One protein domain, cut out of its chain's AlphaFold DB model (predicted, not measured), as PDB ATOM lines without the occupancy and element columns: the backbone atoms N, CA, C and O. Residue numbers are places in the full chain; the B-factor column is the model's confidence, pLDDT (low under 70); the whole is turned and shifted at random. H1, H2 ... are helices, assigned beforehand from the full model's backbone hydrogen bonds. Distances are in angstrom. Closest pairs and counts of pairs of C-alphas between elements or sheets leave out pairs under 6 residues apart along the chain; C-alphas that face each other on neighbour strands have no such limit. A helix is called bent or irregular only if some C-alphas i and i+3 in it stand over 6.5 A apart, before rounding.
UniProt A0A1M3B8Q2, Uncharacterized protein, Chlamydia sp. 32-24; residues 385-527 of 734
ATOM      1  N   GLY A 385      78.532  95.093 105.080       59.94
ATOM      2  CA  GLY A 385      79.620  94.255 105.599       59.94
ATOM      3  C   GLY A 385      81.016  94.896 105.565       59.94
ATOM      4  O   GLY A 385      81.897  94.430 106.279       59.94
ATOM      5  N   GLU A 386      81.215  95.959 104.782       58.97
ATOM      6  CA  GLU A 386      82.498  96.664 104.616       58.97
ATOM      7  C   GLU A 386      82.631  97.901 105.522       58.97
ATOM      8  O   GLU A 386      83.726  98.437 105.690       58.97
ATOM      9  N   LEU A 387      81.531  98.359 106.131       67.69
ATOM     10  CA  LEU A 387      81.551  99.440 107.118       67.69
ATOM     11  C   LEU A 387      82.239  98.995 108.417       67.69
ATOM     12  O   LEU A 387      82.184  97.829 108.805       67.69
ATOM     13  N   ASN A 388      82.844  99.939 109.145       73.00
ATOM     14  CA  ASN A 388      83.343  99.647 110.489       73.00
ATOM     15  C   ASN A 388      82.177  99.360 111.460       73.00
ATOM     16  O   ASN A 388      81.043  99.795 111.251       73.00
ATOM     17  N   LYS A 389      82.456  98.615 112.534       77.12
ATOM     18  CA  LYS A 389      81.428  98.088 113.443       77.12
ATOM     19  C   LYS A 389      80.469  99.165 114.004       77.12
ATOM     20  O   LYS A 389      79.266  98.933 113.952       77.12
ATOM     21  N   PRO A 390      80.911 100.361 114.457       81.06
ATOM     22  CA  PRO A 390      79.976 101.406 114.892       81.06
ATOM     23  C   PRO A 390      79.040 101.902 113.782       81.06
ATOM     24  O   PRO A 390      77.854 102.109 114.041       81.06
ATOM     25  N   LEU A 391      79.538 102.053 112.547       79.06
ATOM     26  CA  LEU A 391      78.710 102.430 111.399       79.06
ATOM     27  C   LEU A 391      77.750 101.308 110.990       79.06
ATOM     28  O   LEU A 391      76.616 101.611 110.639       79.06
ATOM     29  N   GLN A 392      78.147 100.036 111.096       78.38
ATOM     30  CA  GLN A 392      77.248  98.893 110.881       78.38
ATOM     31  C   GLN A 392      76.054  98.937 111.838       78.38
ATOM     32  O   GLN A 392      74.911  98.883 111.385       78.38
ATOM     33  N   LEU A 393      76.315  99.090 113.142       82.12
ATOM     34  CA  LEU A 393      75.274  99.152 114.174       82.12
ATOM     35  C   LEU A 393      74.384 100.395 114.025       82.12
ATOM     36  O   LEU A 393      73.178 100.317 114.226       82.12
ATOM     37  N   PHE A 394      74.944 101.543 113.632       83.00
ATOM     38  CA  PHE A 394      74.146 102.739 113.351       83.00
ATOM     39  C   PHE A 394      73.257 102.552 112.107       83.00
ATOM     40  O   PHE A 394      72.071 102.886 112.119       83.00
ATOM     41  N   ASN A 395      73.819 101.987 111.033       76.94
ATOM     42  CA  ASN A 395      73.144 101.801 109.750       76.94
ATOM     43  C   ASN A 395      72.005 100.772 109.834       76.94
ATOM     44  O   ASN A 395      70.944 101.009 109.263       76.94
ATOM     45  N   THR A 396      72.167  99.669 110.577       78.50
ATOM     46  CA  THR A 396      71.108  98.654 110.741       78.50
ATOM     47  C   THR A 396      69.856  99.215 111.418       78.50
ATOM     48  O   THR A 396      68.749  98.968 110.937       78.50
ATOM     49  N   ILE A 397      70.002 100.021 112.478       79.25
ATOM     50  CA  ILE A 397      68.864 100.665 113.159       79.25
ATOM     51  C   ILE A 397      68.236 101.738 112.264       79.25
ATOM     52  O   ILE A 397      67.014 101.790 112.113       79.25
ATOM     53  N   ALA A 398      69.061 102.595 111.658       74.94
ATOM     54  CA  ALA A 398      68.579 103.704 110.843       74.94
ATOM     55  C   ALA A 398      67.827 103.206 109.591       74.94
ATOM     56  O   ALA A 398      66.743 103.711 109.280       74.94
ATOM     57  N   ALA A 399      68.334 102.157 108.931       71.19
ATOM     58  CA  ALA A 399      67.679 101.505 107.798       71.19
ATOM     59  C   ALA A 399      66.368 100.797 108.185       71.19
ATOM     60  O   ALA A 399      65.430 100.779 107.391       71.19
ATOM     61  N   ALA A 400      66.260 100.269 109.411       69.50
ATOM     62  CA  ALA A 400      65.021  99.670 109.914       69.50
ATOM     63  C   ALA A 400      63.887 100.692 110.136       69.50
ATOM     64  O   ALA A 400      62.731 100.290 110.287       69.50
ATOM     65  N   LYS A 401      64.189 102.003 110.156       63.66
ATOM     66  CA  LYS A 401      63.198 103.067 110.385       63.66
ATOM     67  C   LYS A 401      62.886 103.917 109.148       63.66
ATOM     68  O   LYS A 401      61.713 104.247 108.970       63.66
ATOM     69  N   LYS A 402      63.859 104.261 108.283       56.78
ATOM     70  CA  LYS A 402      63.639 105.009 107.014       56.78
ATOM     71  C   LYS A 402      64.695 104.677 105.941       56.78
ATOM     72  O   LYS A 402      65.847 104.408 106.257       56.78
ATOM     73  N   ASN A 403      64.342 104.831 104.658       55.78
ATOM     74  CA  ASN A 403      65.195 104.550 103.480       55.78
ATOM     75  C   ASN A 403      66.442 105.463 103.294       55.78
ATOM     76  O   ASN A 403      67.011 105.485 102.204       55.78
ATOM     77  N   GLN A 404      66.864 106.252 104.290       66.69
ATOM     78  CA  GLN A 404      67.992 107.198 104.172       66.69
ATOM     79  C   GLN A 404      68.871 107.246 105.443       66.69
ATOM     80  O   GLN A 404      68.997 108.300 106.071       66.69
ATOM     81  N   PRO A 405      69.518 106.131 105.835       70.94
ATOM     82  CA  PRO A 405      70.367 106.078 107.031       70.94
ATOM     83  C   PRO A 405      71.562 107.051 106.985       70.94
ATOM     84  O   PRO A 405      71.991 107.561 108.020       70.94
ATOM     85  N   LEU A 406      72.057 107.372 105.787       70.81
ATOM     86  CA  LEU A 406      73.190 108.279 105.568       70.81
ATOM     87  C   LEU A 406      72.869 109.745 105.888       70.81
ATOM     88  O   LEU A 406      73.670 110.422 106.532       70.81
ATOM     89  N   ALA A 407      71.675 110.215 105.519       71.56
ATOM     90  CA  ALA A 407      71.218 111.560 105.862       71.56
ATOM     91  C   ALA A 407      71.072 111.731 107.387       71.56
ATOM     92  O   ALA A 407      71.388 112.786 107.937       71.56
ATOM     93  N   ILE A 408      70.645 110.669 108.080       78.00
ATOM     94  CA  ILE A 408      70.502 110.641 109.541       78.00
ATOM     95  C   ILE A 408      71.880 110.669 110.226       78.00
ATOM     96  O   ILE A 408      72.096 111.472 111.134       78.00
ATOM     97  N   LEU A 409      72.841 109.865 109.750       80.12
ATOM     98  CA  LEU A 409      74.231 109.888 110.226       80.12
ATOM     99  C   LEU A 409      74.870 111.276 110.057       80.12
ATOM    100  O   LEU A 409      75.525 111.775 110.972       80.12
ATOM    101  N   TYR A 410      74.653 111.929 108.914       75.69
ATOM    102  CA  TYR A 410      75.149 113.286 108.696       75.69
ATOM    103  C   TYR A 410      74.521 114.299 109.667       75.69
ATOM    104  O   TYR A 410      75.244 115.106 110.252       75.69
ATOM    105  N   GLN A 411      73.201 114.249 109.891       77.88
ATOM    106  CA  GLN A 411      72.538 115.138 110.854       77.88
ATOM    107  C   GLN A 411      73.085 114.964 112.278       77.88
ATOM    108  O   GLN A 411      73.280 115.959 112.975       77.88
ATOM    109  N   PHE A 412      73.397 113.729 112.687       85.75
ATOM    110  CA  PHE A 412      74.053 113.448 113.965       85.75
ATOM    111  C   PHE A 412      75.413 114.154 114.080       85.75
ATOM    112  O   PHE A 412      75.635 114.929 115.011       85.75
ATOM    113  N   LEU A 413      76.294 113.948 113.096       83.94
ATOM    114  CA  LEU A 413      77.636 114.537 113.064       83.94
ATOM    115  C   LEU A 413      77.605 116.073 112.974       83.94
ATOM    116  O   LEU A 413      78.432 116.745 113.589       83.94
ATOM    117  N   LEU A 414      76.639 116.644 112.249       78.44
ATOM    118  CA  LEU A 414      76.474 118.094 112.135       78.44
ATOM    119  C   LEU A 414      75.964 118.726 113.440       78.44
ATOM    120  O   LEU A 414      76.430 119.801 113.821       78.44
ATOM    121  N   ASN A 415      75.025 118.080 114.137       83.00
ATOM    122  CA  ASN A 415      74.537 118.560 115.433       83.00
ATOM    123  C   ASN A 415      75.631 118.471 116.507       83.00
ATOM    124  O   ASN A 415      75.797 119.407 117.290       83.00
ATOM    125  N   TRP A 416      76.442 117.414 116.475       86.62
ATOM    126  CA  TRP A 416      77.626 117.287 117.320       86.62
ATOM    127  C   TRP A 416      78.647 118.401 117.039       86.62
ATOM    128  O   TRP A 416      78.994 119.128 117.972       86.62
ATOM    129  N   LYS A 417      79.023 118.651 115.772       78.94
ATOM    130  CA  LYS A 417      79.885 119.792 115.381       78.94
ATOM    131  C   LYS A 417      79.362 121.121 115.946       78.94
ATOM    132  O   LYS A 417      80.129 121.890 116.518       78.94
ATOM    133  N   LYS A 418      78.053 121.382 115.837       78.62
ATOM    134  CA  LYS A 418      77.413 122.612 116.351       78.62
ATOM    135  C   LYS A 418      77.479 122.757 117.874       78.62
ATOM    136  O   LYS A 418      77.517 123.885 118.352       78.62
ATOM    137  N   SER A 419      77.500 121.655 118.624       80.00
ATOM    138  CA  SER A 419      77.658 121.698 120.086       80.00
ATOM    139  C   SER A 419      79.068 122.108 120.534       80.00
ATOM    140  O   SER A 419      79.243 122.520 121.676       80.00
ATOM    141  N   ASN A 420      80.069 122.001 119.646       72.62
ATOM    142  CA  ASN A 420      81.482 122.278 119.925       72.62
ATOM    143  C   ASN A 420      82.054 121.484 121.126       72.62
ATOM    144  O   ASN A 420      82.972 121.933 121.812       72.62
ATOM    145  N   THR A 421      81.497 120.297 121.398       79.06
ATOM    146  CA  THR A 421      81.935 119.387 122.467       79.06
ATOM    147  C   THR A 421      82.726 118.210 121.891       79.06
ATOM    148  O   THR A 421      82.384 117.660 120.844       79.06
ATOM    149  N   TYR A 422      83.798 117.789 122.571       77.06
ATOM    150  CA  TYR A 422      84.637 116.692 122.067       77.06
ATOM    151  C   TYR A 422      83.903 115.337 122.058       77.06
ATOM    152  O   TYR A 422      84.050 114.569 121.106       77.06
ATOM    153  N   LEU A 423      83.084 115.089 123.086       84.88
ATOM    154  CA  LEU A 423      82.061 114.040 123.149       84.88
ATOM    155  C   LEU A 423      80.690 114.708 123.180       84.88
ATOM    156  O   LEU A 423      80.521 115.689 123.901       84.88
ATOM    157  N   PHE A 424      79.726 114.162 122.446       86.88
ATOM    158  CA  PHE A 424      78.398 114.747 122.322       86.88
ATOM    159  C   PHE A 424      77.533 114.399 123.534       86.88
ATOM    160  O   PHE A 424      77.410 113.229 123.895       86.88
ATOM    161  N   ASP A 425      76.919 115.402 124.159       80.19
ATOM    162  CA  ASP A 425      76.102 115.207 125.362       80.19
ATOM    163  C   ASP A 425      74.795 116.037 125.380       80.19
ATOM    164  O   ASP A 425      74.008 115.943 126.330       80.19
ATOM    165  N   ASP A 426      74.519 116.806 124.317       84.56
ATOM    166  CA  ASP A 426      73.283 117.580 124.155       84.56
ATOM    167  C   ASP A 426      72.151 116.731 123.552       84.56
ATOM    168  O   ASP A 426      71.903 116.696 122.344       84.56
ATOM    169  N   TRP A 427      71.418 116.061 124.441       85.56
ATOM    170  CA  TRP A 427      70.219 115.294 124.100       85.56
ATOM    171  C   TRP A 427      69.101 116.138 123.460       85.56
ATOM    172  O   TRP A 427      68.276 115.610 122.707       85.56
ATOM    173  N   ASN A 428      69.040 117.441 123.746       84.50
ATOM    174  CA  ASN A 428      67.957 118.303 123.274       84.50
ATOM    175  C   ASN A 428      68.168 118.747 121.822       84.50
ATOM    176  O   ASN A 428      67.181 118.929 121.109       84.50
ATOM    177  N   ALA A 429      69.422 118.833 121.365       82.31
ATOM    178  CA  ALA A 429      69.777 119.096 119.968       82.31
ATOM    179  C   ALA A 429      69.421 117.949 118.996       82.31
ATOM    180  O   ALA A 429      69.464 118.136 117.778       82.31
ATOM    181  N   LEU A 430      69.074 116.757 119.493       85.12
ATOM    182  CA  LEU A 430      68.651 115.631 118.658       85.12
ATOM    183  C   LEU A 430      67.179 115.749 118.224       85.12
ATOM    184  O   LEU A 430      66.295 116.063 119.025       85.12
ATOM    185  N   ASN A 431      66.898 115.409 116.963       85.62
ATOM    186  CA  ASN A 431      65.532 115.151 116.504       85.62
ATOM    187  C   ASN A 431      65.033 113.785 117.019       85.62
ATOM    188  O   ASN A 431      65.810 112.975 117.526       85.62
ATOM    189  N   ASP A 432      63.730 113.527 116.900       82.50
ATOM    190  CA  ASP A 432      63.122 112.321 117.479       82.50
ATOM    191  C   ASP A 432      63.626 111.022 116.821       82.50
ATOM    192  O   ASP A 432      63.807 110.022 117.513       82.50
ATOM    193  N   ASP A 433      63.952 111.061 115.521       80.94
ATOM    194  CA  ASP A 433      64.592 109.947 114.804       80.94
ATOM    195  C   ASP A 433      65.961 109.588 115.424       80.94
ATOM    196  O   ASP A 433      66.242 108.417 115.684       80.94
ATOM    197  N   LEU A 434      66.814 110.581 115.715       84.88
ATOM    198  CA  LEU A 434      68.124 110.354 116.337       84.88
ATOM    199  C   LEU A 434      68.020 109.950 117.809       84.88
ATOM    200  O   LEU A 434      68.773 109.084 118.250       84.88
ATOM    201  N   LYS A 435      67.082 110.529 118.570       87.31
ATOM    202  CA  LYS A 435      66.825 110.122 119.963       87.31
ATOM    203  C   LYS A 435      66.468 108.640 120.041       87.31
ATOM    204  O   LYS A 435      67.005 107.923 120.884       87.31
ATOM    205  N   ASP A 436      65.603 108.167 119.150       83.31
ATOM    206  CA  ASP A 436      65.206 106.762 119.077       83.31
ATOM    207  C   ASP A 436      66.363 105.842 118.641       83.31
ATOM    208  O   ASP A 436      66.552 104.788 119.246       83.31
ATOM    209  N   ILE A 437      67.207 106.254 117.685       84.25
ATOM    210  CA  ILE A 437      68.407 105.488 117.290       84.25
ATOM    211  C   ILE A 437      69.402 105.351 118.450       84.25
ATOM    212  O   ILE A 437      69.870 104.246 118.724       84.25
ATOM    213  N   ILE A 438      69.701 106.437 119.171       86.69
ATOM    214  CA  ILE A 438      70.632 106.404 120.312       86.69
ATOM    215  C   ILE A 438      70.032 105.622 121.492       86.69
ATOM    216  O   ILE A 438      70.734 104.857 122.155       86.69
ATOM    217  N   THR A 439      68.720 105.740 121.726       86.31
ATOM    218  CA  THR A 439      68.021 104.952 122.757       86.31
ATOM    219  C   THR A 439      68.029 103.458 122.432       86.31
ATOM    220  O   THR A 439      68.105 102.649 123.348       86.31
ATOM    221  N   ASN A 440      68.001 103.068 121.157       84.44
ATOM    222  CA  ASN A 440      67.971 101.662 120.739       84.44
ATOM    223  C   ASN A 440      69.332 101.104 120.277       84.44
ATOM    224  O   ASN A 440      69.377  99.990 119.756       84.44
ATOM    225  N   PHE A 441      70.441 101.832 120.470       84.62
ATOM    226  CA  PHE A 441      71.766 101.400 120.010       84.62
ATOM    227  C   PHE A 441      72.159 100.033 120.621       84.62
ATOM    228  O   PHE A 441      72.119  99.886 121.849       84.62
ATOM    229  N   PRO A 442      72.523  99.009 119.817       79.88
ATOM    230  CA  PRO A 442      72.686  97.628 120.269       79.88
ATOM    231  C   PRO A 442      74.044  97.422 120.949       79.88
ATOM    232  O   PRO A 442      74.930  96.732 120.452       79.88
ATOM    233  N   LEU A 443      74.194  97.990 122.147       74.50
ATOM    234  CA  LEU A 443      75.406  97.890 122.969       74.50
ATOM    235  C   LEU A 443      75.847  96.434 123.221       74.50
ATOM    236  O   LEU A 443      77.028  96.183 123.410       74.50
ATOM    237  N   ARG A 444      74.916  95.471 123.165       72.44
ATOM    238  CA  ARG A 444      75.172  94.025 123.329       72.44
ATOM    239  C   ARG A 444      75.878  93.356 122.142       72.44
ATOM    240  O   ARG A 444      76.279  92.207 122.270       72.44
ATOM    241  N   GLU A 445      75.995  94.029 120.998       79.56
ATOM    242  CA  GLU A 445      76.751  93.530 119.836       79.56
ATOM    243  C   GLU A 445      78.222  93.990 119.862       79.56
ATOM    244  O   GLU A 445      79.063  93.484 119.112       79.56
ATOM    245  N   LEU A 446      78.566  94.922 120.757       80.56
ATOM    246  CA  LEU A 446      79.945  95.286 121.076       80.56
ATOM    247  C   LEU A 446      80.565  94.235 122.010       80.56
ATOM    248  O   LEU A 446      79.877  93.616 122.815       80.56
ATOM    249  N   ASN A 447      81.872  94.016 121.885       80.75
ATOM    250  CA  ASN A 447      82.609  93.120 122.772       80.75
ATOM    251  C   ASN A 447      82.881  93.815 124.119       80.75
ATOM    252  O   ASN A 447      83.075  95.030 124.147       80.75
ATOM    253  N   ASP A 448      82.999  93.065 125.217       80.31
ATOM    254  CA  ASP A 448      83.241  93.636 126.553       80.31
ATOM    255  C   ASP A 448      84.528  94.493 126.600       80.31
ATOM    256  O   ASP A 448      84.562  95.542 127.244       80.31
ATOM    257  N   GLU A 449      85.568  94.104 125.842       80.75
ATOM    258  CA  GLU A 449      86.794  94.903 125.652       80.75
ATOM    259  C   GLU A 449      86.518  96.277 124.996       80.75
ATOM    260  O   GLU A 449      87.157  97.269 125.347       80.75
ATOM    261  N   GLU A 450      85.589  96.345 124.033       78.19
ATOM    262  CA  GLU A 450      85.226  97.569 123.296       78.19
ATOM    263  C   GLU A 450      84.384  98.496 124.183       78.19
ATOM    264  O   GLU A 450      84.674  99.689 124.279       78.19
ATOM    265  N   ILE A 451      83.392  97.936 124.888       83.31
ATOM    266  CA  ILE A 451      82.530  98.665 125.832       83.31
ATOM    267  C   ILE A 451      83.378  99.293 126.939       83.31
ATOM    268  O   ILE A 451      83.271 100.493 127.199       83.31
ATOM    269  N   ASN A 452      84.272  98.512 127.549       83.94
ATOM    270  CA  ASN A 452      85.123  99.005 128.623       83.94
ATOM    271  C   ASN A 452      86.094 100.096 128.132       83.94
ATOM    272  O   ASN A 452      86.284 101.107 128.806       83.94
ATOM    273  N   CYS A 453      86.655  99.951 126.924       83.25
ATOM    274  CA  CYS A 453      87.493 100.981 126.306       83.25
ATOM    275  C   CYS A 453      86.741 102.310 126.099       83.25
ATOM    276  O   CYS A 453      87.302 103.376 126.362       83.25
ATOM    277  N   CYS A 454      85.472 102.262 125.675       84.88
ATOM    278  CA  CYS A 454      84.629 103.453 125.516       84.88
ATOM    279  C   CYS A 454      84.365 104.147 126.860       84.88
ATOM    280  O   CYS A 454      84.542 105.360 126.959       84.88
ATOM    281  N   LEU A 455      84.023 103.381 127.904       85.25
ATOM    282  CA  LEU A 455      83.771 103.914 129.249       85.25
ATOM    283  C   LEU A 455      85.017 104.566 129.863       85.25
ATOM    284  O   LEU A 455      84.916 105.623 130.485       85.25
ATOM    285  N   TRP A 456      86.206 103.985 129.660       83.81
ATOM    286  CA  TRP A 456      87.455 104.615 130.096       83.81
ATOM    287  C   TRP A 456      87.748 105.899 129.334       83.81
ATOM    288  O   TRP A 456      88.141 106.884 129.955       83.81
ATOM    289  N   PHE A 457      87.535 105.920 128.016       84.88
ATOM    290  CA  PHE A 457      87.718 107.135 127.227       84.88
ATOM    291  C   PHE A 457      86.783 108.249 127.709       84.88
ATOM    292  O   PHE A 457      87.253 109.333 128.042       84.88
ATOM    293  N   GLU A 458      85.490 107.958 127.873       84.69
ATOM    294  CA  GLU A 458      84.497 108.884 128.428       84.69
ATOM    295  C   GLU A 458      84.893 109.401 129.824       84.69
ATOM    296  O   GLU A 458      84.840 110.609 130.081       84.69
ATOM    297  N   TYR A 459      85.368 108.515 130.707       82.94
ATOM    298  CA  TYR A 459      85.877 108.887 132.027       82.94
ATOM    299  C   TYR A 459      87.087 109.829 131.943       82.94
ATOM    300  O   TYR A 459      87.126 110.831 132.657       82.94
ATOM    301  N   PHE A 460      88.050 109.570 131.050       78.31
ATOM    302  CA  PHE A 460      89.202 110.455 130.847       78.31
ATOM    303  C   PHE A 460      88.802 111.827 130.284       78.31
ATOM    304  O   PHE A 460      89.333 112.835 130.754       78.31
ATOM    305  N   ILE A 461      87.839 111.903 129.353       78.62
ATOM    306  CA  ILE A 461      87.308 113.191 128.869       78.62
ATOM    307  C   ILE A 461      86.661 113.974 130.020       78.62
ATOM    308  O   ILE A 461      87.014 115.133 130.243       78.62
ATOM    309  N   LYS A 462      85.768 113.343 130.797       77.75
ATOM    310  CA  LYS A 462      85.101 113.975 131.954       77.75
ATOM    311  C   LYS A 462      86.107 114.404 133.037       77.75
ATOM    312  O   LYS A 462      85.960 115.465 133.651       77.75
ATOM    313  N   LEU A 463      87.167 113.623 133.257       75.75
ATOM    314  CA  LEU A 463      88.252 113.971 134.179       75.75
ATOM    315  C   LEU A 463      89.040 115.197 133.691       75.75
ATOM    316  O   LEU A 463      89.247 116.129 134.467       75.75
ATOM    317  N   MET A 464      89.408 115.257 132.408       71.50
ATOM    318  CA  MET A 464      90.084 116.431 131.844       71.50
ATOM    319  C   MET A 464      89.209 117.687 131.847       71.50
ATOM    320  O   MET A 464      89.699 118.758 132.192       71.50
ATOM    321  N   GLN A 465      87.919 117.573 131.524       72.12
ATOM    322  CA  GLN A 465      86.979 118.699 131.586       72.12
ATOM    323  C   GLN A 465      86.835 119.272 133.006       72.12
ATOM    324  O   GLN A 465      86.601 120.467 133.159       72.12
ATOM    325  N   SER A 466      86.996 118.443 134.045       73.81
ATOM    326  CA  SER A 466      86.869 118.866 135.449       73.81
ATOM    327  C   SER A 466      88.184 119.278 136.122       73.81
ATOM    328  O   SER A 466      88.138 120.008 137.110       73.81
ATOM    329  N   LYS A 467      89.346 118.817 135.630       68.25
ATOM    330  CA  LYS A 467      90.661 119.027 136.278       68.25
ATOM    331  C   LYS A 467      91.775 119.567 135.370       68.25
ATOM    332  O   LYS A 467      92.879 119.786 135.856       68.25
ATOM    333  N   GLY A 468      91.507 119.796 134.085       63.75
ATOM    334  CA  GLY A 468      92.489 120.259 133.101       63.75
ATOM    335  C   GLY A 468      93.470 119.175 132.628       63.75
ATOM    336  O   GLY A 468      93.575 118.099 133.226       63.75
ATOM    337  N   LEU A 469      94.208 119.467 131.546       58.97
ATOM    338  CA  LEU A 469      95.181 118.538 130.943       58.97
ATOM    339  C   LEU A 469      96.282 118.102 131.923       58.97
ATOM    340  O   LEU A 469      96.718 116.958 131.865       58.97
ATOM    341  N   GLU A 470      96.690 118.975 132.849       56.75
ATOM    342  CA  GLU A 470      97.746 118.720 133.849       56.75
ATOM    343  C   GLU A 470      97.444 117.531 134.783       56.75
ATOM    344  O   GLU A 470      98.334 117.033 135.470       56.75
ATOM    345  N   SER A 471      96.195 117.054 134.805       56.22
ATOM    346  CA  SER A 471      95.782 115.873 135.567       56.22
ATOM    347  C   SER A 471      96.089 114.529 134.882       56.22
ATOM    348  O   SER A 471      95.968 113.485 135.530       56.22
ATOM    349  N   LEU A 472      96.496 114.524 133.604       58.41
ATOM    350  CA  LEU A 472      96.914 113.308 132.899       58.41
ATOM    351  C   LEU A 472      98.374 112.922 133.215       58.41
ATOM    352  O   LEU A 472      99.235 113.789 133.361       58.41
ATOM    353  N   PRO A 473      98.708 111.617 133.257       57.00
ATOM    354  CA  PRO A 473     100.083 111.164 133.450       57.00
ATOM    355  C   PRO A 473     101.068 111.702 132.395       57.00
ATOM    356  O   PRO A 473     100.852 111.552 131.194       57.00
ATOM    357  N   ASN A 474     102.228 112.198 132.842       53.78
ATOM    358  CA  ASN A 474     103.294 112.758 131.989       53.78
ATOM    359  C   ASN A 474     103.830 111.831 130.873       53.78
ATOM    360  O   ASN A 474     104.563 112.295 130.005       53.78
ATOM    361  N   HIS A 475     103.525 110.530 130.885       58.50
ATOM    362  CA  HIS A 475     103.885 109.623 129.788       58.50
ATOM    363  C   HIS A 475     102.903 109.672 128.603       58.50
ATOM    364  O   HIS A 475     103.262 109.227 127.520       58.50
ATOM    365  N   ILE A 476     101.699 110.226 128.793       53.56
ATOM    366  CA  ILE A 476     100.684 110.425 127.746       53.56
ATOM    367  C   ILE A 476     100.909 111.766 127.025       53.56
ATOM    368  O   ILE A 476     100.747 111.857 125.814       53.56
ATOM    369  N   LEU A 477     101.337 112.799 127.759       54.34
ATOM    370  CA  LEU A 477     101.464 114.184 127.272       54.34
ATOM    371  C   LEU A 477     102.832 114.542 126.662       54.34
ATOM    372  O   LEU A 477     103.063 115.699 126.318       54.34
ATOM    373  N   LYS A 478     103.775 113.597 126.592       48.06
ATOM    374  CA  LYS A 478     105.214 113.914 126.603       48.06
ATOM    375  C   LYS A 478     105.745 114.711 125.402       48.06
ATOM    376  O   LYS A 478     106.753 115.393 125.561       48.06
ATOM    377  N   ASP A 479     105.059 114.658 124.261       49.16
ATOM    378  CA  ASP A 479     105.489 115.278 122.997       49.16
ATOM    379  C   ASP A 479     104.396 116.119 122.303       49.16
ATOM    380  O   ASP A 479     104.625 116.657 121.219       49.16
ATOM    381  N   VAL A 480     103.208 116.267 122.907       50.66
ATOM    382  CA  VAL A 480     102.028 116.804 122.206       50.66
ATOM    383  C   VAL A 480     101.792 118.286 122.509       50.66
ATOM    384  O   VAL A 480     101.758 118.700 123.668       50.66
ATOM    385  N   LYS A 481     101.614 119.099 121.458       50.12
ATOM    386  CA  LYS A 481     101.388 120.555 121.565       50.12
ATOM    387  C   LYS A 481      99.914 120.961 121.476       50.12
ATOM    388  O   LYS A 481      99.581 122.044 121.955       50.12
ATOM    389  N   ASP A 482      99.064 120.124 120.883       58.50
ATOM    390  CA  ASP A 482      97.635 120.373 120.664       58.50
ATOM    391  C   ASP A 482      96.764 119.435 121.537       58.50
ATOM    392  O   ASP A 482      96.930 118.212 121.480       58.50
ATOM    393  N   PRO A 483      95.813 119.958 122.340       60.56
ATOM    394  CA  PRO A 483      94.854 119.141 123.087       60.56
ATOM    395  C   PRO A 483      94.067 118.116 122.250       60.56
ATOM    396  O   PRO A 483      93.752 117.041 122.760       60.56
ATOM    397  N   ILE A 484      93.747 118.407 120.983       63.94
ATOM    398  CA  ILE A 484      92.996 117.501 120.098       63.94
ATOM    399  C   ILE A 484      93.888 116.343 119.635       63.94
ATOM    400  O   ILE A 484      93.467 115.186 119.657       63.94
ATOM    401  N   GLU A 485      95.142 116.627 119.288       65.19
ATOM    402  CA  GLU A 485      96.151 115.611 118.965       65.19
ATOM    403  C   GLU A 485      96.422 114.704 120.181       65.19
ATOM    404  O   GLU A 485      96.485 113.478 120.051       65.19
ATOM    405  N   ALA A 486      96.459 115.273 121.392       64.69
ATOM    406  CA  ALA A 486      96.651 114.517 122.633       64.69
ATOM    407  C   ALA A 486      95.486 113.549 122.888       64.69
ATOM    408  O   ALA A 486      95.690 112.418 123.333       64.69
ATOM    409  N   LEU A 487      94.266 113.965 122.541       68.38
ATOM    410  CA  LEU A 487      93.067 113.135 122.594       68.38
ATOM    411  C   LEU A 487      93.063 112.012 121.547       68.38
ATOM    412  O   LEU A 487      92.684 110.887 121.880       68.38
ATOM    413  N   LYS A 488      93.541 112.273 120.320       68.50
ATOM    414  CA  LYS A 488      93.740 111.232 119.293       68.50
ATOM    415  C   LYS A 488      94.797 110.202 119.736       68.50
ATOM    416  O   LYS A 488      94.593 109.001 119.570       68.50
ATOM    417  N   HIS A 489      95.892 110.630 120.371       68.94
ATOM    418  CA  HIS A 489      96.880 109.706 120.943       68.94
ATOM    419  C   HIS A 489      96.333 108.896 122.127       68.94
ATOM    420  O   HIS A 489      96.567 107.687 122.198       68.94
ATOM    421  N   LEU A 490      95.576 109.528 123.031       72.06
ATOM    422  CA  LEU A 490      94.927 108.858 124.161       72.06
ATOM    423  C   LEU A 490      93.953 107.766 123.688       72.06
ATOM    424  O   LEU A 490      93.981 106.656 124.222       72.06
ATOM    425  N   SER A 491      93.125 108.049 122.675       70.00
ATOM    426  CA  SER A 491      92.156 107.082 122.144       70.00
ATOM    427  C   SER A 491      92.853 105.839 121.567       70.00
ATOM    428  O   SER A 491      92.475 104.710 121.889       70.00
ATOM    429  N   ALA A 492      93.949 106.028 120.824       68.56
ATOM    430  CA  ALA A 492      94.776 104.936 120.317       68.56
ATOM    431  C   ALA A 492      95.438 104.124 121.448       68.56
ATOM    432  O   ALA A 492      95.388 102.891 121.433       68.56
ATOM    433  N   GLN A 493      96.024 104.784 122.454       71.31
ATOM    434  CA  GLN A 493      96.650 104.108 123.599       71.31
ATOM    435  C   GLN A 493      95.643 103.277 124.409       71.31
ATOM    436  O   GLN A 493      95.952 102.145 124.795       71.31
ATOM    437  N   LEU A 494      94.425 103.786 124.623       72.81
ATOM    438  CA  LEU A 494      93.343 103.041 125.276       72.81
ATOM    439  C   LEU A 494      92.925 101.820 124.452       72.81
ATOM    440  O   LEU A 494      92.840 100.718 124.993       72.81
ATOM    441  N   TYR A 495      92.769 101.967 123.134       71.88
ATOM    442  CA  TYR A 495      92.404 100.848 122.264       71.88
ATOM    443  C   TYR A 495      93.461  99.728 122.250       71.88
ATOM    444  O   TYR A 495      93.107  98.544 122.249       71.88
ATOM    445  N   TYR A 496      94.754 100.073 122.299       73.38
ATOM    446  CA  TYR A 496      95.844  99.097 122.446       73.38
ATOM    447  C   TYR A 496      95.904  98.454 123.842       73.38
ATOM    448  O   TYR A 496      96.234  97.273 123.954       73.38
ATOM    449  N   SER A 497      95.565  99.194 124.902       72.88
ATOM    450  CA  SER A 497      95.620  98.718 126.295       72.88
ATOM    451  C   SER A 497      94.315  98.105 126.816       72.88
ATOM    452  O   SER A 497      94.300  97.595 127.933       72.88
ATOM    453  N   ARG A 498      93.243  98.061 126.008       74.62
ATOM    454  CA  ARG A 498      91.876  97.646 126.397       74.62
ATOM    455  C   ARG A 498      91.761  96.347 127.209       74.62
ATOM    456  O   ARG A 498      90.892  96.248 128.067       74.62
ATOM    457  N   LYS A 499      92.652  95.373 126.985       76.31
ATOM    458  CA  LYS A 499      92.688  94.085 127.714       76.31
ATOM    459  C   LYS A 499      93.193  94.187 129.158       76.31
ATOM    460  O   LYS A 499      93.051  93.237 129.917       76.31
ATOM    461  N   LEU A 500      93.828  95.303 129.505       76.62
ATOM    462  CA  LEU A 500      94.416  95.587 130.816       76.62
ATOM    463  C   LEU A 500      93.586  96.607 131.614       76.62
ATOM    464  O   LEU A 500      93.923  96.904 132.759       76.62
ATOM    465  N   LEU A 501      92.518  97.155 131.022       78.31
ATOM    466  CA  LEU A 501      91.650  98.134 131.670       78.31
ATOM    467  C   LEU A 501      90.702  97.441 132.674       78.31
ATOM    468  O   LEU A 501      90.041  96.468 132.302       78.31
ATOM    469  N   PRO A 502      90.571  97.931 133.925       80.44
ATOM    470  CA  PRO A 502      89.565  97.435 134.873       80.44
ATOM    471  C   PRO A 502      88.143  97.641 134.328       80.44
ATOM    472  O   PRO A 502      87.939  98.607 133.602       80.44
ATOM    473  N   PRO A 503      87.140  96.814 134.661       81.50
ATOM    474  CA  PRO A 503      85.766  97.051 134.215       81.50
ATOM    475  C   PRO A 503      85.163  98.308 134.867       81.50
ATOM    476  O   PRO A 503      85.192  98.448 136.091       81.50
ATOM    477  N   LEU A 504      84.582  99.199 134.059       81.38
ATOM    478  CA  LEU A 504      83.766 100.332 134.516       81.38
ATOM    479  C   LEU A 504      82.256 100.034 134.413       81.38
ATOM    480  O   LEU A 504      81.840  99.261 133.548       81.38
ATOM    481  N   PRO A 505      81.410 100.639 135.271       79.44
ATOM    482  CA  PRO A 505      79.962 100.479 135.191       79.44
ATOM    483  C   PRO A 505      79.378 101.252 134.000       79.44
ATOM    484  O   PRO A 505      79.622 102.447 133.842       79.44
ATOM    485  N   LEU A 506      78.549 100.580 133.199       75.94
ATOM    486  CA  LEU A 506      77.754 101.207 132.142       75.94
ATOM    487  C   LEU A 506      76.544 101.929 132.762       75.94
ATOM    488  O   LEU A 506      75.706 101.289 133.399       75.94
ATOM    489  N   SER A 507      76.448 103.248 132.573       72.88
ATOM    490  CA  SER A 507      75.249 104.027 132.920       72.88
ATOM    491  C   SER A 507      74.253 104.001 131.762       72.88
ATOM    492  O   SER A 507      74.648 104.158 130.609       72.88
ATOM    493  N   ASP A 508      72.965 103.819 132.064       73.06
ATOM    494  CA  ASP A 508      71.932 103.568 131.049       73.06
ATOM    495  C   ASP A 508      70.986 104.757 130.798       73.06
ATOM    496  O   ASP A 508      69.878 104.592 130.289       73.06
ATOM    497  N   THR A 509      71.392 105.977 131.173       82.25
ATOM    498  CA  THR A 509      70.587 107.175 130.884       82.25
ATOM    499  C   THR A 509      70.684 107.558 129.398       82.25
ATOM    500  O   THR A 509      71.715 107.308 128.771       82.25
ATOM    501  N   PRO A 510      69.673 108.229 128.808       80.19
ATOM    502  CA  PRO A 510      69.743 108.672 127.410       80.19
ATOM    503  C   PRO A 510      70.948 109.579 127.116       80.19
ATOM    504  O   PRO A 510      71.555 109.485 126.050       80.19
ATOM    505  N   LYS A 511      71.340 110.418 128.086       81.06
ATOM    506  CA  LYS A 511      72.511 111.295 127.975       81.06
ATOM    507  C   LYS A 511      73.829 110.517 128.044       81.06
ATOM    508  O   LYS A 511      74.730 110.802 127.260       81.06
ATOM    509  N   ASP A 512      73.932 109.519 128.921       81.56
ATOM    510  CA  ASP A 512      75.127 108.669 128.990       81.56
ATOM    511  C   ASP A 512      75.241 107.771 127.748       81.56
ATOM    512  O   ASP A 512      76.326 107.658 127.190       81.56
ATOM    513  N   ARG A 513      74.130 107.234 127.215       85.12
ATOM    514  CA  ARG A 513      74.125 106.522 125.920       85.12
ATOM    515  C   ARG A 513      74.582 107.411 124.763       85.12
ATOM    516  O   ARG A 513      75.344 106.949 123.917       85.12
ATOM    517  N   LEU A 514      74.157 108.677 124.723       87.50
ATOM    518  CA  LEU A 514      74.627 109.643 123.723       87.50
ATOM    519  C   LEU A 514      76.140 109.882 123.837       87.50
ATOM    520  O   LEU A 514      76.851 109.792 122.831       87.50
ATOM    521  N   SER A 515      76.633 110.096 125.061       86.06
ATOM    522  CA  SER A 515      78.063 110.272 125.324       86.06
ATOM    523  C   SER A 515      78.861 109.027 124.927       86.06
ATOM    524  O   SER A 515      79.826 109.148 124.174       86.06
ATOM    525  N   PHE A 516      78.390 107.833 125.296       87.56
ATOM    526  CA  PHE A 516      78.982 106.548 124.929       87.56
ATOM    527  C   PHE A 516      79.049 106.341 123.409       87.56
ATOM    528  O   PHE A 516      80.106 105.986 122.890       87.56
ATOM    529  N   VAL A 517      77.957 106.581 122.667       87.69
ATOM    530  CA  VAL A 517      77.957 106.443 121.197       87.69
ATOM    531  C   VAL A 517      78.932 107.440 120.565       87.69
ATOM    532  O   VAL A 517      79.664 107.076 119.646       87.69
ATOM    533  N   SER A 518      79.024 108.663 121.093       88.88
ATOM    534  CA  SER A 518      80.015 109.643 120.636       88.88
ATOM    535  C   SER A 518      81.463 109.229 120.971       88.88
ATOM    536  O   SER A 518      82.362 109.397 120.148       88.88
ATOM    537  N   ALA A 519      81.700 108.596 122.126       86.25
ATOM    538  CA  ALA A 519      83.007 108.070 122.522       86.25
ATOM    539  C   ALA A 519      83.438 106.897 121.632       86.25
ATOM    540  O   ALA A 519      84.568 106.877 121.140       86.25
ATOM    541  N   LEU A 520      82.514 105.972 121.351       86.50
ATOM    542  CA  LEU A 520      82.689 104.890 120.384       86.50
ATOM    543  C   LEU A 520      83.010 105.448 118.989       86.50
ATOM    544  O   LEU A 520      83.928 104.972 118.328       86.50
ATOM    545  N   PHE A 521      82.301 106.487 118.549       85.81
ATOM    546  CA  PHE A 521      82.540 107.116 117.252       85.81
ATOM    547  C   PHE A 521      83.926 107.781 117.182       85.81
ATOM    548  O   PHE A 521      84.673 107.504 116.243       85.81
ATOM    549  N   ARG A 522      84.344 108.558 118.197       82.88
ATOM    550  CA  ARG A 522      85.707 109.131 118.272       82.88
ATOM    551  C   ARG A 522      86.804 108.059 118.300       82.88
ATOM    552  O   ARG A 522      87.825 108.241 117.643       82.88
ATOM    553  N   LEU A 523      86.605 106.934 118.998       77.00
ATOM    554  CA  LEU A 523      87.565 105.816 119.029       77.00
ATOM    555  C   LEU A 523      87.814 105.199 117.640       77.00
ATOM    556  O   LEU A 523      88.931 104.774 117.358       77.00
ATOM    557  N   TYR A 524      86.809 105.202 116.761       74.50
ATOM    558  CA  TYR A 524      86.922 104.756 115.367       74.50
ATOM    559  C   TYR A 524      87.181 105.909 114.375       74.50
ATOM    560  O   TYR A 524      87.064 105.702 113.168       74.50
ATOM    561  N   GLN A 525      87.536 107.107 114.863       70.81
ATOM    562  CA  GLN A 525      87.789 108.315 114.055       70.81
ATOM    563  C   GLN A 525      86.581 108.741 113.190       70.81
ATOM    564  O   GLN A 525      86.716 109.281 112.096       70.81
ATOM    565  N   ILE A 526      85.366 108.509 113.697       76.56
ATOM    566  CA  ILE A 526      84.094 108.897 113.077       76.56
ATOM    567  C   ILE A 526      83.636 110.230 113.688       76.56
ATOM    568  O   ILE A 526      82.798 110.274 114.588       76.56
ATOM    569  N   HIS A 527      84.178 111.342 113.201       78.56
ATOM    570  CA  HIS A 527      83.689 112.688 113.516       78.56
ATOM    571  C   HIS A 527      83.613 113.532 112.244       78.56
ATOM    572  O   HIS A 527      84.256 113.200 111.252       78.56
TER     573      HIS A 527
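Overview. This is residues 385 to 527 of the 734 residues of an uncharacterized protein of Chlamydia sp. 32-24 (UniProt A0A1M3B8Q2). A single helix, H6, runs through the middle of the domain, between a group of three helices, H1, H2 and H3, at one end of the long axis and a helical hairpin, H4 and H5, at the other. H6 packs on H3 on one side and on the other crosses H4 nearly at right angles and reaches H5 with its last residues, 522 to 523, while the loop of residues 468 to 482 lies at the far end, beyond the hairpin. The printed part has 143 residues, with six named helices in the order H1 to H6 and no named strand, and its class is all helix. It is compact, with a radius of gyration of the C-alphas of 15.4 A, and elongated, with spans of 48 by 31 by 29 A.

Arrangement. H1, residues 389 to 401, touches H2, residues 405 to 419, with its residues 394 to 399 alone. The closest C-alphas of the two, those of Ala 398 and Pro 405, are 4.8 A apart, and the helices run opposite ways at a steep tilt of 66 degrees. H3, residues 432 to 439, only just touches H1, with 3 pairs of C-alphas within 8 A; the closest are those of Ile 397 and Ile 437, at 6.4 A. H3 also only just touches H2, again with 3 pairs; the closest C-alphas are those of Phe 412 and Leu 434, at 7.1 A, and the lines are about perpendicular at 87 degrees. H4, residues 448 to 467, and H5, residues 483 to 500, form a hairpin: they touch, run opposite ways at a steep tilt of 38 degrees, and come closest at the C-alphas of Cys 453 and Arg 498, 5.5 A apart. H5 has a kink of 37 degrees near residue 494, and it is irregular, with C-alphas 496 and 499 standing 7.9 A apart. H6, residues 510 to 523, touches H3, H4 and H5, and is about perpendicular to each, at 77, 78 and 86 degrees. The closest C-alphas are those of Ile 438 and Leu 514 at 6.2 A, Cys 454 and Leu 520 at 5.7 A, and Ser 491 and Leu 523 at 5.7 A. H1 and H6 are close but not clearly touching, with the C-alphas of Pro 390 and Phe 521 at 6.7 A. Of the seven pairs of helices that touch, 0 are at a shallow tilt, a mostly crossed packing in which the helices stand at wide angles. H2 is apart from H4, H5 and H6. In H2, H3, H4 and H6 every O i to N i+4 pair is within hydrogen-bond range; in H1 it is 8 of 9 and in H5 12 of 14.

Along the chain. H1 begins at C-alpha 389, at (81.428, 98.088, 113.443), and measures 19.1 A from first to last C-alpha. H2 measures 21.6 A and H3 10.3 A. H4, the longest helix with 20 residues, measures 28.2 A and begins at C-alpha 448, at (83.241, 93.636, 126.553). H5 measures 24.8 A. H6 measures 19.9 A and ends at C-alpha 523, at (87.565, 105.816, 119.029).

Size, cuts and confidence. The two C-alphas farthest apart, those of Asn 403 and Asn 474, are 48.3 A apart. The printed part has no cut. The links from H2 to H3 and from H4 to H5 are long, with 12 and 15 residues, and the link from H1 to H2 is tight. The mean pLDDT of the printed part is 75.4; 32 residues are under 70, namely 385 to 387, 400 to 404, 467 to 489 and 492.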